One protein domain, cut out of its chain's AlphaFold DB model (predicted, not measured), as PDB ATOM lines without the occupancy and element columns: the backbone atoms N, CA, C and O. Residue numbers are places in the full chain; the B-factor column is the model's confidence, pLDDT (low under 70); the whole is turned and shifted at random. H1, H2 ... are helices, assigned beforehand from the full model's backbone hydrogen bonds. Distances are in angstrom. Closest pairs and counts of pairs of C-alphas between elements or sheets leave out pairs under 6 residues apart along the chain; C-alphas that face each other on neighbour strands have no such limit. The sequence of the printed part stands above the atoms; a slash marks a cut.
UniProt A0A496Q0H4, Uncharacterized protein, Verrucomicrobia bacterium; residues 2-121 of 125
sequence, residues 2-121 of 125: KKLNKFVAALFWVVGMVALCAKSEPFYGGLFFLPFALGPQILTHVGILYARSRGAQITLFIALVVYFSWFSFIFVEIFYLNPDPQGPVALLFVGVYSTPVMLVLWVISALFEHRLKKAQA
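AT A GLANCE: This is residues 2 to 121 of the 125 residues of an uncharacterized protein of Verrucomicrobia bacterium (UniProt A0A496Q0H4). A slim rod: H1, H3, H4 and H5 make an up-and-down bundle, each running against the one before. Short H2 packs on H1 and H5. The printed part has 120 residues with five named helices and no named strand; it is all helix and compact, radius of gyration of the C-alphas 15.7 A, spanning 56 by 25 by 20 A.

IN THESE COORDINATES: H1, residues 2 to 22, begins at C-alpha 2 (312.454, 175.039, 210.382) and is 30.1 A long. H2 is residues 27 to 37, 16.3 A; H3 39 to 50, 17.2 A; H4 54 to 81, 38.3 A. H5, residues 87 to 119, 48.7 A, has a kink of 46 degrees near residue 102 and ends at C-alpha 119 (302.427, 177.356, 192.854).

HOW THE PARTS SIT: H1 touches H3, closest C-alphas Ala 9 and His 45, 5.7 A. H4 and H5 form a hairpin at 6 degrees, closest C-alphas Ala 56 and Ser 109, 4.2 A. O i to N i+4 pairs are within hydrogen-bond range throughout H1 and H3, in H2 1 of 7 (i+3: 5 of 8), H4 23 of 24, H5 22 of 29.

THE WHOLE: The printed part has no cut, the links are tight, and no printed residue is under 70 in pLDDT.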
ATOM      1  N   LYS A   2     311.260 175.700 210.970       80.94
ATOM      2  CA  LYS A   2     312.454 175.039 210.382       80.94
ATOM      3  C   LYS A   2     313.651 174.888 211.333       80.94
ATOM      4  O   LYS A   2     314.201 173.805 211.434       80.94
ATOM      5  N   LYS A   3     314.056 175.959 212.031       88.62
ATOM      6  CA  LYS A   3     315.176 175.906 212.995       88.62
ATOM      7  C   LYS A   3     314.902 174.925 214.143       88.62
ATOM      8  O   LYS A   3     315.771 174.135 214.477       88.62
ATOM      9  N   LEU A   4     313.677 174.944 214.675       91.50
ATOM     10  CA  LEU A   4     313.233 174.033 215.731       91.50
ATOM     11  C   LEU A   4     313.264 172.575 215.258       91.50
ATOM     12  O   LEU A   4     313.888 171.751 215.907       91.50
ATOM     13  N   ASN A   5     312.675 172.265 214.100       92.12
ATOM     14  CA  ASN A   5     312.640 170.898 213.571       92.12
ATOM     15  C   ASN A   5     314.048 170.339 213.337       92.12
ATOM     16  O   ASN A   5     314.303 169.182 213.649       92.12
ATOM     17  N   LYS A   6     314.972 171.165 212.828       92.81
ATOM     18  CA  LYS A   6     316.385 170.787 212.659       92.81
ATOM     19  C   LYS A   6     317.049 170.474 213.996       92.81
ATOM     20  O   LYS A   6     317.720 169.458 214.122       92.81
ATOM     21  N   PHE A   7     316.838 171.334 214.992       95.62
ATOM     22  CA  PHE A   7     317.375 171.126 216.332       95.62
ATOM     23  C   PHE A   7     316.824 169.844 216.969       95.62
ATOM     24  O   PHE A   7     317.600 169.033 217.458       95.62
ATOM     25  N   VAL A   8     315.509 169.616 216.899       94.94
ATOM     26  CA  VAL A   8     314.876 168.403 217.441       94.94
ATOM     27  C   VAL A   8     315.369 167.150 216.711       94.94
ATOM     28  O   VAL A   8     315.689 166.160 217.360       94.94
ATOM     29  N   ALA A   9     315.511 167.196 215.383       94.56
ATOM     30  CA  ALA A   9     316.056 166.078 214.613       94.56
ATOM     31  C   ALA A   9     317.504 165.751 215.006       94.56
ATOM     32  O   ALA A   9     317.854 164.578 215.136       94.56
ATOM     33  N   ALA A  10     318.334 166.774 215.234       95.12
ATOM     34  CA  ALA A  10     319.699 166.598 215.724       95.12
ATOM     35  C   ALA A  10     319.722 166.034 217.149       95.12
ATOM     36  O   ALA A  10     320.488 165.115 217.429       95.12
ATOM     37  N   LEU A  11     318.850 166.531 218.027       96.56
ATOM     38  CA  LEU A  11     318.736 166.047 219.397       96.56
ATOM     39  C   LEU A  11     318.352 164.566 219.432       96.56
ATOM     40  O   LEU A  11     319.049 163.774 220.056       96.56
ATOM     41  N   PHE A  12     317.292 164.170 218.726       96.62
ATOM     42  CA  PHE A  12     316.853 162.774 218.685       96.62
ATOM     43  C   PHE A  12     317.907 161.858 218.059       96.62
ATOM     44  O   PHE A  12     318.054 160.713 218.481       96.62
ATOM     45  N   TRP A  13     318.654 162.356 217.069       94.19
ATOM     46  CA  TRP A  13     319.781 161.629 216.489       94.19
ATOM     47  C   TRP A  13     320.872 161.350 217.528       94.19
ATOM     48  O   TRP A  13     321.265 160.201 217.717       94.19
ATOM     49  N   VAL A  14     321.323 162.389 218.237       95.88
ATOM     50  CA  VAL A  14     322.365 162.269 219.266       95.88
ATOM     51  C   VAL A  14     321.902 161.374 220.413       95.88
ATOM     52  O   VAL A  14     322.647 160.487 220.817       95.88
ATOM     53  N   VAL A  15     320.673 161.556 220.900       97.44
ATOM     54  CA  VAL A  15     320.115 160.740 221.988       97.44
ATOM     55  C   VAL A  15     320.035 159.269 221.582       97.44
ATOM     56  O   VAL A  15     320.505 158.418 222.331       97.44
ATOM     57  N   GLY A  16     319.506 158.960 220.393       96.06
ATOM     58  CA  GLY A  16     319.430 157.582 219.903       96.06
ATOM     59  C   GLY A  16     320.809 156.939 219.741       96.06
ATOM     60  O   GLY A  16     321.016 155.804 220.164       96.06
ATOM     61  N   MET A  17     321.776 157.678 219.191       96.81
ATOM     62  CA  MET A  17     323.151 157.201 219.029       96.81
ATOM     63  C   MET A  17     323.815 156.909 220.379       96.81
ATOM     64  O   MET A  17     324.376 155.832 220.566       96.81
ATOM     65  N   VAL A  18     323.731 157.845 221.327       97.31
ATOM     66  CA  VAL A  18     324.304 157.671 222.669       97.31
ATOM     67  C   VAL A  18     323.637 156.502 223.392       97.31
ATOM     68  O   VAL A  18     324.341 155.713 224.013       97.31
ATOM     69  N   ALA A  19     322.316 156.347 223.273       96.75
ATOM     70  CA  ALA A  19     321.584 155.237 223.879       96.75
ATOM     71  C   ALA A  19     322.070 153.870 223.363       96.75
ATOM     72  O   ALA A  19     322.309 152.967 224.163       96.75
ATOM     73  N   LEU A  20     322.276 153.729 222.047       96.38
ATOM     74  CA  LEU A  20     322.811 152.500 221.449       96.38
ATOM     75  C   LEU A  20     324.240 152.207 221.922       96.38
ATOM     76  O   LEU A  20     324.533 151.086 222.337       96.38
ATOM     77  N   CYS A  21     325.122 153.206 221.896       96.62
ATOM     78  CA  CYS A  21     326.510 153.035 222.328       96.62
ATOM     79  C   CYS A  21     326.622 152.728 223.830       96.62
ATOM     80  O   CYS A  21     327.440 151.908 224.229       96.62
ATOM     81  N   ALA A  22     325.758 153.315 224.663       96.38
ATOM     82  CA  ALA A  22     325.728 153.063 226.106       96.38
ATOM     83  C   ALA A  22     325.305 151.629 226.478       96.38
ATOM     84  O   ALA A  22     325.510 151.213 227.616       96.38
ATOM     85  N   LYS A  23     324.705 150.876 225.546       94.50
ATOM     86  CA  LYS A  23     324.314 149.468 225.729       94.50
ATOM     87  C   LYS A  23     325.275 148.473 225.082       94.50
ATOM     88  O   LYS A  23     324.969 147.285 225.032       94.50
ATOM     89  N   SER A  24     326.417 148.939 224.587       93.44
ATOM     90  CA  SER A  24     327.403 148.102 223.914       93.44
ATOM     91  C   SER A  24     328.730 148.107 224.665       93.44
ATOM     92  O   SER A  24     329.214 149.156 225.087       93.44
ATOM     93  N   GLU A  25     329.340 146.930 224.786       91.69
ATOM     94  CA  GLU A  25     330.727 146.766 225.208       91.69
ATOM     95  C   GLU A  25     331.494 146.066 224.079       91.69
ATOM     96  O   GLU A  25     331.185 144.919 223.755       91.69
ATOM     97  N   PRO A  26     332.460 146.738 223.429       93.88
ATOM     98  CA  PRO A  26     332.933 148.105 223.684       93.88
ATOM     99  C   PRO A  26     331.920 149.188 223.260       93.88
ATOM    100  O   PRO A  26     331.109 148.962 222.368       93.88
ATOM    101  N   PHE A  27     332.020 150.400 223.826       92.69
ATOM    102  CA  PHE A  27     331.070 151.512 223.597       92.69
ATOM    103  C   PHE A  27     330.780 151.802 222.113       92.69
ATOM    104  O   PHE A  27     329.648 152.080 221.722       92.69
ATOM    105  N   TYR A  28     331.799 151.718 221.254       93.50
ATOM    106  CA  TYR A  28     331.652 151.974 219.819       93.50
ATOM    107  C   TYR A  28     330.893 150.869 219.068       93.50
ATOM    108  O   TYR A  28     330.499 151.087 217.923       93.50
ATOM    109  N   GLY A  29     330.649 149.707 219.678       92.94
ATOM    110  CA  GLY A  29     329.889 148.618 219.062       92.94
ATOM    111  C   GLY A  29     328.444 149.013 218.745       92.94
ATOM    112  O   GLY A  29     327.896 148.574 217.735       92.94
ATOM    113  N   GLY A  30     327.861 149.946 219.508       93.06
ATOM    114  CA  GLY A  30     326.533 150.500 219.227       93.06
ATOM    115  C   GLY A  30     326.436 151.211 217.870       93.06
ATOM    116  O   GLY A  30     325.355 151.266 217.281       93.06
ATOM    117  N   LEU A  31     327.563 151.689 217.324       94.88
ATOM    118  CA  LEU A  31     327.610 152.353 216.018       94.88
ATOM    119  C   LEU A  31     327.210 151.418 214.867       94.88
ATOM    120  O   LEU A  31     326.671 151.890 213.865       94.88
ATOM    121  N   PHE A  32     327.411 150.104 215.018       95.56
ATOM    122  CA  PHE A  32     327.006 149.101 214.029       95.56
ATOM    123  C   PHE A  32     325.496 149.131 213.751       95.56
ATOM    124  O   PHE A  32     325.068 148.948 212.613       95.56
ATOM    125  N   PHE A  33     324.685 149.419 214.772       95.38
ATOM    126  CA  PHE A  33     323.229 149.432 214.657       95.38
ATOM    127  C   PHE A  33     322.677 150.729 214.059       95.38
ATOM    128  O   PHE A  33     321.519 150.751 213.650       95.38
ATOM    129  N   LEU A  34     323.464 151.806 213.962       94.69
ATOM    130  CA  LEU A  34     322.983 153.111 213.491       94.69
ATOM    131  C   LEU A  34     322.270 153.094 212.131       94.69
ATOM    132  O   LEU A  34     321.159 153.631 212.066       94.69
ATOM    133  N   PRO A  35     322.829 152.510 211.048       93.94
ATOM    134  CA  PRO A  35     322.154 152.524 209.751       93.94
ATOM    135  C   PRO A  35     320.830 151.748 209.774       93.94
ATOM    136  O   PRO A  35     319.910 152.094 209.038       93.94
ATOM    137  N   PHE A  36     320.710 150.747 210.648       95.38
ATOM    138  CA  PHE A  36     319.540 149.876 210.729       95.38
ATOM    139  C   PHE A  36     318.463 150.410 211.672       95.38
ATOM    140  O   PHE A  36     317.288 150.438 211.323       95.38
ATOM    141  N   ALA A  37     318.857 150.878 212.853       95.75
ATOM    142  CA  ALA A  37     317.942 151.326 213.893       95.75
ATOM    143  C   ALA A  37     317.595 152.813 213.773       95.75
ATOM    144  O   ALA A  37     316.499 153.210 214.154       95.75
ATOM    145  N   LEU A  38     318.486 153.651 213.231       95.50
ATOM    146  CA  LEU A  38     318.243 155.089 213.076       95.50
ATOM    147  C   LEU A  38     318.211 155.552 211.608       95.50
ATOM    148  O   LEU A  38     317.974 156.731 211.351       95.50
ATOM    149  N   GLY A  39     318.375 154.654 210.632       94.94
ATOM    150  CA  GLY A  39     318.331 154.972 209.196       94.94
ATOM    151  C   GLY A  39     317.124 155.824 208.762       94.94
ATOM    152  O   GLY A  39     317.321 156.893 208.172       94.94
ATOM    153  N   PRO A  40     315.875 155.452 209.105       96.12
ATOM    154  CA  PRO A  40     314.699 156.276 208.807       96.12
ATOM    155  C   PRO A  40     314.750 157.677 209.431       96.12
ATOM    156  O   PRO A  40     314.225 158.644 208.865       96.12
ATOM    157  N   GLN A  41     315.417 157.819 210.576       94.69
ATOM    158  CA  GLN A  41     315.607 159.106 211.228       94.69
ATOM    159  C   GLN A  41     316.608 159.985 210.471       94.69
ATOM    160  O   GLN A  41     316.349 161.180 210.325       94.69
ATOM    161  N   ILE A  42     317.683 159.408 209.913       94.31
ATOM    162  CA  ILE A  42     318.610 160.122 209.011       94.31
ATOM    163  C   ILE A  42     317.846 160.666 207.812       94.31
ATOM    164  O   ILE A  42     317.919 161.860 207.528       94.31
ATOM    165  N   LEU A  43     317.083 159.811 207.128       95.56
ATOM    166  CA  LEU A  43     316.331 160.207 205.933       95.56
ATOM    167  C   LEU A  43     315.327 161.319 206.246       95.56
ATOM    168  O   LEU A  43     315.231 162.307 205.516       95.56
ATOM    169  N   THR A  44     314.636 161.210 207.379       96.88
ATOM    170  CA  THR A  44     313.708 162.246 207.843       96.88
ATOM    171  C   THR A  44     314.438 163.552 208.161       96.88
ATOM    172  O   THR A  44     313.984 164.621 207.751       96.88
ATOM    173  N   HIS A  45     315.596 163.490 208.825       95.25
ATOM    174  CA  HIS A  45     316.424 164.661 209.116       95.25
ATOM    175  C   HIS A  45     316.884 165.344 207.820       95.25
ATOM    176  O   HIS A  45     316.692 166.550 207.654       95.25
ATOM    177  N   VAL A  46     317.399 164.578 206.856       95.44
ATOM    178  CA  VAL A  46     317.763 165.076 205.523       95.44
ATOM    179  C   VAL A  46     316.563 165.771 204.870       95.44
ATOM    180  O   VAL A  46     316.674 166.919 204.439       95.44
ATOM    181  N   GLY A  47     315.382 165.151 204.900       95.56
ATOM    182  CA  GLY A  47     314.142 165.775 204.435       95.56
ATOM    183  C   GLY A  47     313.857 167.123 205.109       95.56
ATOM    184  O   GLY A  47     313.542 168.100 204.427       95.56
ATOM    185  N   ILE A  48     314.017 167.222 206.433       96.25
ATOM    186  CA  ILE A  48     313.796 168.463 207.202       96.25
ATOM    187  C   ILE A  48     314.776 169.565 206.779       96.25
ATOM    188  O   ILE A  48     314.400 170.745 206.751       96.25
ATOM    189  N   LEU A  49     316.019 169.209 206.442       95.12
ATOM    190  CA  LEU A  49     317.025 170.169 205.981       95.12
ATOM    191  C   LEU A  49     316.626 170.821 204.655       95.12
ATOM    192  O   LEU A  49     316.795 172.040 204.517       95.12
ATOM    193  N   TYR A  50     316.056 170.041 203.732       94.88
ATOM    194  CA  TYR A  50     315.704 170.491 202.381       94.88
ATOM    195  C   TYR A  50     314.269 171.010 202.234       94.88
ATOM    196  O   TYR A  50     314.011 171.821 201.339       94.88
ATOM    197  N   ALA A  51     313.341 170.609 203.105       94.44
ATOM    198  CA  ALA A  51     311.935 170.983 202.994       94.44
ATOM    199  C   ALA A  51     311.724 172.507 203.094       94.44
ATOM    200  O   ALA A  51     312.175 173.193 204.029       94.44
ATOM    201  N   ARG A  52     311.005 173.059 202.116       92.75
ATOM    202  CA  ARG A  52     310.643 174.470 202.003       92.75
ATOM    203  C   ARG A  52     309.230 174.749 202.488       92.75
ATOM    204  O   ARG A  52     309.039 175.746 203.189       92.75
ATOM    205  N   SER A  53     308.294 173.869 202.161       94.75
ATOM    206  CA  SER A  53     306.882 173.951 202.508       94.75
ATOM    207  C   SER A  53     306.654 173.771 204.006       94.75
ATOM    208  O   SER A  53     307.266 172.921 204.656       94.75
ATOM    209  N   ARG A  54     305.729 174.562 204.570       93.56
ATOM    210  CA  ARG A  54     305.284 174.376 205.961       93.56
ATOM    211  C   ARG A  54     304.618 173.010 206.143       93.56
ATOM    212  O   ARG A  54     304.869 172.376 207.159       93.56
ATOM    213  N   GLY A  55     303.849 172.547 205.153       94.50
ATOM    214  CA  GLY A  55     303.209 171.228 205.178       94.50
ATOM    215  C   GLY A  55     304.237 170.102 205.258       94.50
ATOM    216  O   GLY A  55     304.195 169.302 206.184       94.50
ATOM    217  N   ALA A  56     305.243 170.127 204.381       96.00
ATOM    218  CA  ALA A  56     306.348 169.167 204.400       96.00
ATOM    219  C   ALA A  56     307.110 169.170 205.737       96.00
ATOM    220  O   ALA A  56     307.402 168.116 206.294       96.00
ATOM    221  N   GLN A  57     307.379 170.355 206.296       96.44
ATOM    222  CA  GLN A  57     308.029 170.493 207.605       96.44
ATOM    223  C   GLN A  57     307.198 169.895 208.749       96.44
ATOM    224  O   GLN A  57     307.777 169.299 209.652       96.44
ATOM    225  N   ILE A  58     305.869 170.040 208.723       96.50
ATOM    226  CA  ILE A  58     304.973 169.433 209.719       96.50
ATOM    227  C   ILE A  58     304.955 167.916 209.550       96.50
ATOM    228  O   ILE A  58     305.175 167.199 210.520       96.50
ATOM    229  N   THR A  59     304.762 167.417 208.327       97.62
ATOM    230  CA  THR A  59     304.729 165.975 208.053       97.62
ATOM    231  C   THR A  59     306.031 165.290 208.464       97.62
ATOM    232  O   THR A  59     305.995 164.255 209.123       97.62
ATOM    233  N   LEU A  60     307.186 165.878 208.141       97.56
ATOM    234  CA  LEU A  60     308.485 165.329 208.534       97.56
ATOM    235  C   LEU A  60     308.736 165.424 210.041       97.56
ATOM    236  O   LEU A  60     309.393 164.553 210.600       97.56
ATOM    237  N   PHE A  61     308.210 166.451 210.711       96.69
ATOM    238  CA  PHE A  61     308.268 166.531 212.169       96.69
ATOM    239  C   PHE A  61     307.422 165.437 212.829       96.69
ATOM    240  O   PHE A  61     307.884 164.794 213.764       96.69
ATOM    241  N   ILE A  62     306.221 165.169 212.306       96.50
ATOM    242  CA  ILE A  62     305.388 164.046 212.758       96.50
ATOM    243  C   ILE A  62     306.130 162.725 212.540       96.50
ATOM    244  O   ILE A  62     306.227 161.934 213.470       96.50
ATOM    245  N   ALA A  63     306.713 162.515 211.356       97.12
ATOM    246  CA  ALA A  63     307.511 161.324 211.062       97.12
ATOM    247  C   ALA A  63     308.675 161.151 212.047       97.12
ATOM    248  O   ALA A  63     308.906 160.053 212.544       97.12
ATOM    249  N   LEU A  64     309.370 162.244 212.371       96.88
ATOM    250  CA  LEU A  64     310.466 162.259 213.334       96.88
ATOM    251  C   LEU A  64     310.002 161.832 214.734       96.88
ATOM    252  O   LEU A  64     310.641 160.983 215.347       96.88
ATOM    253  N   VAL A  65     308.901 162.405 215.232       96.75
ATOM    254  CA  VAL A  65     308.357 162.079 216.562       96.75
ATOM    255  C   VAL A  65     307.857 160.640 216.608       96.75
ATOM    256  O   VAL A  65     308.253 159.897 217.501       96.75
ATOM    257  N   VAL A  66     307.049 160.224 215.630       96.75
ATOM    258  CA  VAL A  66     306.488 158.865 215.567       96.75
ATOM    259  C   VAL A  66     307.600 157.822 215.524       96.75
ATOM    260  O   VAL A  66     307.570 156.863 216.294       96.75
ATOM    261  N   TYR A  67     308.607 158.024 214.670       97.50
ATOM    262  CA  TYR A  67     309.718 157.086 214.567       97.50
ATOM    263  C   TYR A  67     310.553 157.033 215.843       97.50
ATOM    264  O   TYR A  67     310.880 155.947 216.311       97.50
ATOM    265  N   PHE A  68     310.874 158.185 216.436       97.44
ATOM    266  CA  PHE A  68     311.676 158.215 217.657       97.44
ATOM    267  C   PHE A  68     310.939 157.579 218.842       97.44
ATOM    268  O   PHE A  68     311.551 156.858 219.631       97.44
ATOM    269  N   SER A  69     309.622 157.786 218.952       97.50
ATOM    270  CA  SER A  69     308.786 157.099 219.940       97.50
ATOM    271  C   SER A  69     308.773 155.586 219.722       97.50
ATOM    272  O   SER A  69     308.937 154.840 220.685       97.50
ATOM    273  N   TRP A  70     308.643 155.128 218.473       97.56
ATOM    274  CA  TRP A  70     308.716 153.705 218.134       97.56
ATOM    275  C   TRP A  70     310.083 153.093 218.462       97.56
ATOM    276  O   TRP A  70     310.156 152.066 219.134       97.56
ATOM    277  N   PHE A  71     311.171 153.753 218.063       97.25
ATOM    278  CA  PHE A  71     312.529 153.336 218.405       97.25
ATOM    279  C   PHE A  71     312.730 153.269 219.923       97.25
ATOM    280  O   PHE A  71     313.254 152.279 220.419       97.25
ATOM    281  N   SER A  72     312.279 154.286 220.666       97.50
ATOM    282  CA  SER A  72     312.398 154.326 222.130       97.50
ATOM    283  C   SER A  72     311.624 153.191 222.796       97.50
ATOM    284  O   SER A  72     312.140 152.574 223.722       97.50
ATOM    285  N   PHE A  73     310.416 152.886 222.309       97.38
ATOM    286  CA  PHE A  73     309.629 151.746 222.775       97.38
ATOM    287  C   PHE A  73     310.385 150.429 222.569       97.38
ATOM    288  O   PHE A  73     310.600 149.702 223.534       97.38
ATOM    289  N   ILE A  74     310.873 150.163 221.352       97.00
ATOM    290  CA  ILE A  74     311.630 148.939 221.057       97.00
ATOM    291  C   ILE A  74     312.941 148.871 221.852       97.00
ATOM    292  O   ILE A  74     313.314 147.812 222.349       97.00
ATOM    293  N   PHE A  75     313.636 149.995 222.016       96.50
ATOM    294  CA  PHE A  75     314.860 150.063 222.809       96.50
ATOM    295  C   PHE A  75     314.603 149.706 224.280       96.50
ATOM    296  O   PHE A  75     315.351 148.924 224.868       96.50
ATOM    297  N   VAL A  76     313.539 150.251 224.876       97.31
ATOM    298  CA  VAL A  76     313.144 149.938 226.257       97.31
ATOM    299  C   VAL A  76     312.709 148.479 226.387       97.31
ATOM    300  O   VAL A  76     313.124 147.807 227.331       97.31
ATOM    301  N   GLU A  77     311.947 147.974 225.419       96.12
ATOM    302  CA  GLU A  77     311.511 146.578 225.371       96.12
ATOM    303  C   GLU A  77     312.706 145.616 225.411       96.12
ATOM    304  O   GLU A  77     312.783 144.759 226.290       96.12
ATOM    305  N   ILE A  78     313.681 145.823 224.521       95.56
ATOM    306  CA  ILE A  78     314.851 144.948 224.359       95.56
ATOM    307  C   ILE A  78     315.806 145.020 225.553       95.56
ATOM    308  O   ILE A  78     316.365 144.004 225.952       95.56
ATOM    309  N   PHE A  79     316.062 146.214 226.097       95.56
ATOM    310  CA  PHE A  79     317.146 146.400 227.071       95.56
ATOM    311  C   PHE A  79     316.696 146.503 228.528       95.56
ATOM    312  O   PHE A  79     317.562 146.510 229.408       95.56
ATOM    313  N   TYR A  80     315.396 146.645 228.796       95.56
ATOM    314  CA  TYR A  80     314.899 146.908 230.150       95.56
ATOM    315  C   TYR A  80     313.673 146.083 230.536       95.56
ATOM    316  O   TYR A  80     313.629 145.620 231.672       95.56
ATOM    317  N   LEU A  81     312.687 145.910 229.649       96.12
ATOM    318  CA  LEU A  81     311.452 145.195 230.001       96.12
ATOM    319  C   LEU A  81     311.591 143.681 229.837       96.12
ATOM    320  O   LEU A  81     311.292 142.944 230.772       96.12
ATOM    321  N   ASN A  82     312.086 143.227 228.684       93.38
ATOM    322  CA  ASN A  82     312.250 141.810 228.360       93.38
ATOM    323  C   ASN A  82     313.669 141.548 227.827       93.38
ATOM    324  O   ASN A  82     313.843 141.273 226.637       93.38
ATOM    325  N   PRO A  83     314.703 141.670 228.685       91.25
ATOM    326  CA  PRO A  83     316.084 141.510 228.260       91.25
ATOM    327  C   PRO A  83     316.368 140.064 227.850       91.25
ATOM    328  O   PRO A  83     316.368 139.152 228.673       91.25
ATOM    329  N   ASP A  84     316.664 139.886 226.568       93.38
ATOM    330  CA  ASP A  84     317.091 138.625 225.973       93.38
ATOM    331  C   ASP A  84     318.471 138.808 225.312       93.38
ATOM    332  O   ASP A  84     318.694 139.837 224.661       93.38
ATOM    333  N   PRO A  85     319.409 137.843 225.429       89.25
ATOM    334  CA  PRO A  85     320.736 137.948 224.817       89.25
ATOM    335  C   PRO A  85     320.720 138.169 223.297       89.25
ATOM    336  O   PRO A  85     321.656 138.757 222.755       89.25
ATOM    337  N   GLN A  86     319.675 137.715 222.603       92.19
ATOM    338  CA  GLN A  86     319.489 137.910 221.163       92.19
ATOM    339  C   GLN A  86     318.608 139.123 220.845       92.19
ATOM    340  O   GLN A  86     318.565 139.553 219.693       92.19
ATOM    341  N   GLY A  87     317.956 139.725 221.842       90.69
ATOM    342  CA  GLY A  87     317.102 140.904 221.698       90.69
ATOM    343  C   GLY A  87     317.713 142.030 220.845       90.69
ATOM    344  O   GLY A  87     317.033 142.525 219.943       90.69
ATOM    345  N   PRO A  88     318.999 142.402 221.017       92.62
ATOM    346  CA  PRO A  88     319.638 143.432 220.193       92.62
ATOM    347  C   PRO A  88     319.641 143.148 218.683       92.62
ATOM    348  O   PRO A  88     319.698 144.089 217.894       92.62
ATOM    349  N   VAL A  89     319.520 141.888 218.245       93.69
ATOM    350  CA  VAL A  89     319.401 141.530 216.818       93.69
ATOM    351  C   VAL A  89     318.157 142.168 216.190       93.69
ATOM    352  O   VAL A  89     318.195 142.566 215.026       93.69
ATOM    353  N   ALA A  90     317.079 142.362 216.956       93.38
ATOM    354  CA  ALA A  90     315.869 143.023 216.469       93.38
ATOM    355  C   ALA A  90     316.126 144.471 215.999       93.38
ATOM    356  O   ALA A  90     315.464 144.943 215.070       93.38
ATOM    357  N   LEU A  91     317.135 145.159 216.554       95.44
ATOM    358  CA  LEU A  91     317.522 146.514 216.135       95.44
ATOM    359  C   LEU A  91     318.001 146.572 214.676       95.44
ATOM    360  O   LEU A  91     317.896 147.626 214.049       95.44
ATOM    361  N   LEU A  92     318.470 145.450 214.114       96.12
ATOM    362  CA  LEU A  92     318.844 145.353 212.697       96.12
ATOM    363  C   LEU A  92     317.637 145.445 211.758       96.12
ATOM    364  O   LEU A  92     317.779 145.815 210.593       96.12
ATOM    365  N   PHE A  93     316.445 145.137 212.265       95.81
ATOM    366  CA  PHE A  93     315.224 145.096 211.470       95.81
ATOM    367  C   PHE A  93     314.261 146.238 211.785       95.81
ATOM    368  O   PHE A  93     313.383 146.513 210.970       95.81
ATOM    369  N   VAL A  94     314.433 146.939 212.913       95.69
ATOM    370  CA  VAL A  94     313.570 148.058 213.332       95.69
ATOM    371  C   VAL A  94     313.357 149.068 212.209       95.69
ATOM    372  O   VAL A  94     312.213 149.328 211.840       95.69
ATOM    373  N   GLY A  95     314.426 149.603 211.613       93.94
ATOM    374  CA  GLY A  95     314.268 150.617 210.571       93.94
ATOM    375  C   GLY A  95     313.642 150.064 209.295       93.94
ATOM    376  O   GLY A  95     312.815 150.738 208.677       93.94
ATOM    377  N   VAL A  96     313.972 148.822 208.925       94.25
ATOM    378  CA  VAL A  96     313.399 148.149 207.749       94.25
ATOM    379  C   VAL A  96     311.894 147.952 207.936       94.25
ATOM    380  O   VAL A  96     311.115 148.364 207.078       94.25
ATOM    381  N   TYR A  97     311.461 147.424 209.082       95.88
ATOM    382  CA  TYR A  97     310.042 147.215 209.375       95.88
ATOM    383  C   TYR A  97     309.255 148.516 209.525       95.88
ATOM    384  O   TYR A  97     308.078 148.563 209.173       95.88
ATOM    385  N   SER A  98     309.885 149.598 209.978       96.19
ATOM    386  CA  SER A  98     309.244 150.915 210.008       96.19
ATOM    387  C   SER A  98     309.187 151.603 208.642       96.19
ATOM    388  O   SER A  98     308.429 152.561 208.476       96.19
ATOM    389  N   THR A  99     309.964 151.147 207.653       93.00
ATOM    390  CA  THR A  99     310.097 151.826 206.354       93.00
ATOM    391  C   THR A  99     308.765 151.999 205.619       93.00
ATOM    392  O   THR A  99     308.539 153.110 205.148       93.00
ATOM    393  N   PRO A 100     307.844 151.018 205.541       94.56
ATOM    394  CA  PRO A 100     306.558 151.217 204.868       94.56
ATOM    395  C   PRO A 100     305.743 152.380 205.450       94.56
ATOM    396  O   PRO A 100     305.206 153.197 204.704       94.56
ATOM    397  N   VAL A 101     305.710 152.508 206.779       95.31
ATOM    398  CA  VAL A 101     305.001 153.602 207.467       95.31
ATOM    399  C   VAL A 101     305.705 154.937 207.217       95.31
ATOM    400  O   VAL A 101     305.066 155.938 206.883       95.31
ATOM    401  N   MET A 102     307.036 154.951 207.319       97.44
ATOM    402  CA  MET A 102     307.840 156.154 207.087       97.44
ATOM    403  C   MET A 102     307.762 156.630 205.635       97.44
ATOM    404  O   MET A 102     307.669 157.832 205.383       97.44
ATOM    405  N   LEU A 103     307.713 155.698 204.685       96.81
ATOM    406  CA  LEU A 103     307.586 155.972 203.261       96.81
ATOM    407  C   LEU A 103     306.300 156.742 202.956       96.81
ATOM    408  O   LEU A 103     306.351 157.716 202.207       96.81
ATOM    409  N   VAL A 104     305.174 156.380 203.578       97.56
ATOM    410  CA  VAL A 104     303.907 157.118 203.425       97.56
ATOM    411  C   VAL A 104     304.080 158.583 203.838       97.56
ATOM    412  O   VAL A 104     303.690 159.489 203.098       97.56
ATOM    413  N   LEU A 105     304.724 158.841 204.977       97.06
ATOM    414  CA  LEU A 105     304.958 160.204 205.462       97.06
ATOM    415  C   LEU A 105     305.941 160.978 204.571       97.06
ATOM    416  O   LEU A 105     305.732 162.167 204.304       97.06
ATOM    417  N   TRP A 106     306.984 160.324 204.061       97.69
ATOM    418  CA  TRP A 106     307.920 160.944 203.122       97.69
ATOM    419  C   TRP A 106     307.255 161.293 201.792       97.69
ATOM    420  O   TRP A 106     307.470 162.394 201.284       97.69
ATOM    421  N   VAL A 107     306.398 160.417 201.264       97.88
ATOM    422  CA  VAL A 107     305.617 160.683 200.050       97.88
ATOM    423  C   VAL A 107     304.686 161.875 200.269       97.88
ATOM    424  O   VAL A 107     304.696 162.803 199.463       97.88
ATOM    425  N   ILE A 108     303.944 161.925 201.380       97.44
ATOM    426  CA  ILE A 108     303.076 163.072 201.704       97.44
ATOM    427  C   ILE A 108     303.890 164.375 201.779       97.44
ATOM    428  O   ILE A 108     303.490 165.394 201.212       97.44
ATOM    429  N   SER A 109     305.057 164.344 202.425       97.06
ATOM    430  CA  SER A 109     305.967 165.493 202.481       97.06
ATOM    431  C   SER A 109     306.427 165.936 201.086       97.06
ATOM    432  O   SER A 109     306.352 167.122 200.746       97.06
ATOM    433  N   ALA A 110     306.817 164.986 200.231       96.38
ATOM    434  CA  ALA A 110     307.217 165.256 198.854       96.38
ATOM    435  C   ALA A 110     306.072 165.869 198.027       96.38
ATOM    436  O   ALA A 110     306.305 166.796 197.249       96.38
ATOM    437  N   LEU A 111     304.828 165.422 198.235       97.00
ATOM    438  CA  LEU A 111     303.647 166.008 197.595       97.00
ATOM    439  C   LEU A 111     303.433 167.470 198.019       97.00
ATOM    440  O   LEU A 111     303.126 168.311 197.170       97.00
ATOM    441  N   PHE A 112     303.634 167.808 199.297       96.69
ATOM    442  CA  PHE A 112     303.570 169.200 199.759       96.69
ATOM    443  C   PHE A 112     304.651 170.083 199.128       96.69
ATOM    444  O   PHE A 112     304.369 171.233 198.779       96.69
ATOM    445  N   GLU A 113     305.870 169.569 198.964       94.44
ATOM    446  CA  GLU A 113     306.938 170.282 198.253       94.44
ATOM    447  C   GLU A 113     306.618 170.462 196.769       94.44
ATOM    448  O   GLU A 113     306.813 171.546 196.217       94.44
ATOM    449  N   HIS A 114     306.093 169.425 196.118       93.75
ATOM    450  CA  HIS A 114     305.721 169.489 194.709       93.75
ATOM    451  C   HIS A 114     304.627 170.537 194.460       93.75
ATOM    452  O   HIS A 114     304.748 171.357 193.548       93.75
ATOM    453  N   ARG A 115     303.595 170.575 195.313       92.94
ATOM    454  CA  ARG A 115     302.529 171.588 195.239       92.94
ATOM    455  C   ARG A 115     303.064 173.006 195.427       92.94
ATOM    456  O   ARG A 115     302.673 173.894 194.674       92.94
ATOM    457  N   LEU A 116     303.986 173.215 196.373       92.38
ATOM    458  CA  LEU A 116     304.629 174.518 196.568       92.38
ATOM    459  C   LEU A 116     305.416 174.945 195.322       92.38
ATOM    460  O   LEU A 116     305.282 176.084 194.882       92.38
ATOM    461  N   LYS A 117     306.202 174.034 194.731       90.94
ATOM    462  CA  LYS A 117     306.961 174.314 193.501       90.94
ATOM    463  C   LYS A 117     306.043 174.695 192.342       90.94
ATOM    464  O   LYS A 117     306.331 175.661 191.646       90.94
ATOM    465  N   LYS A 118     304.928 173.979 192.157       90.50
ATOM    466  CA  LYS A 118     303.946 174.285 191.105       90.50
ATOM    467  C   LYS A 118     303.310 175.666 191.303       90.50
ATOM    468  O   LYS A 118     303.184 176.411 190.339       90.50
ATOM    469  N   ALA A 119     302.971 176.032 192.539       86.69
ATOM    470  CA  ALA A 119     302.427 177.356 192.854       86.69
ATOM    471  C   ALA A 119     303.427 178.508 192.622       86.69
ATOM    472  O   ALA A 119     303.016 179.646 192.447       86.69
ATOM    473  N   GLN A 120     304.733 178.221 192.621       87.56
ATOM    474  CA  GLN A 120     305.800 179.204 192.397       87.56
ATOM    475  C   GLN A 120     306.300 179.247 190.941       87.56
ATOM    476  O   GLN A 120     307.211 180.015 190.639       87.56
ATOM    477  N   ALA A 121     305.754 178.417 190.046       83.44
ATOM    478  CA  ALA A 121     306.179 178.369 188.652       83.44
ATOM    479  C   ALA A 121     305.646 179.587 187.864       83.44
ATOM    480  O   ALA A 121     304.470 179.933 188.011       83.44
TER     481      ALA A 121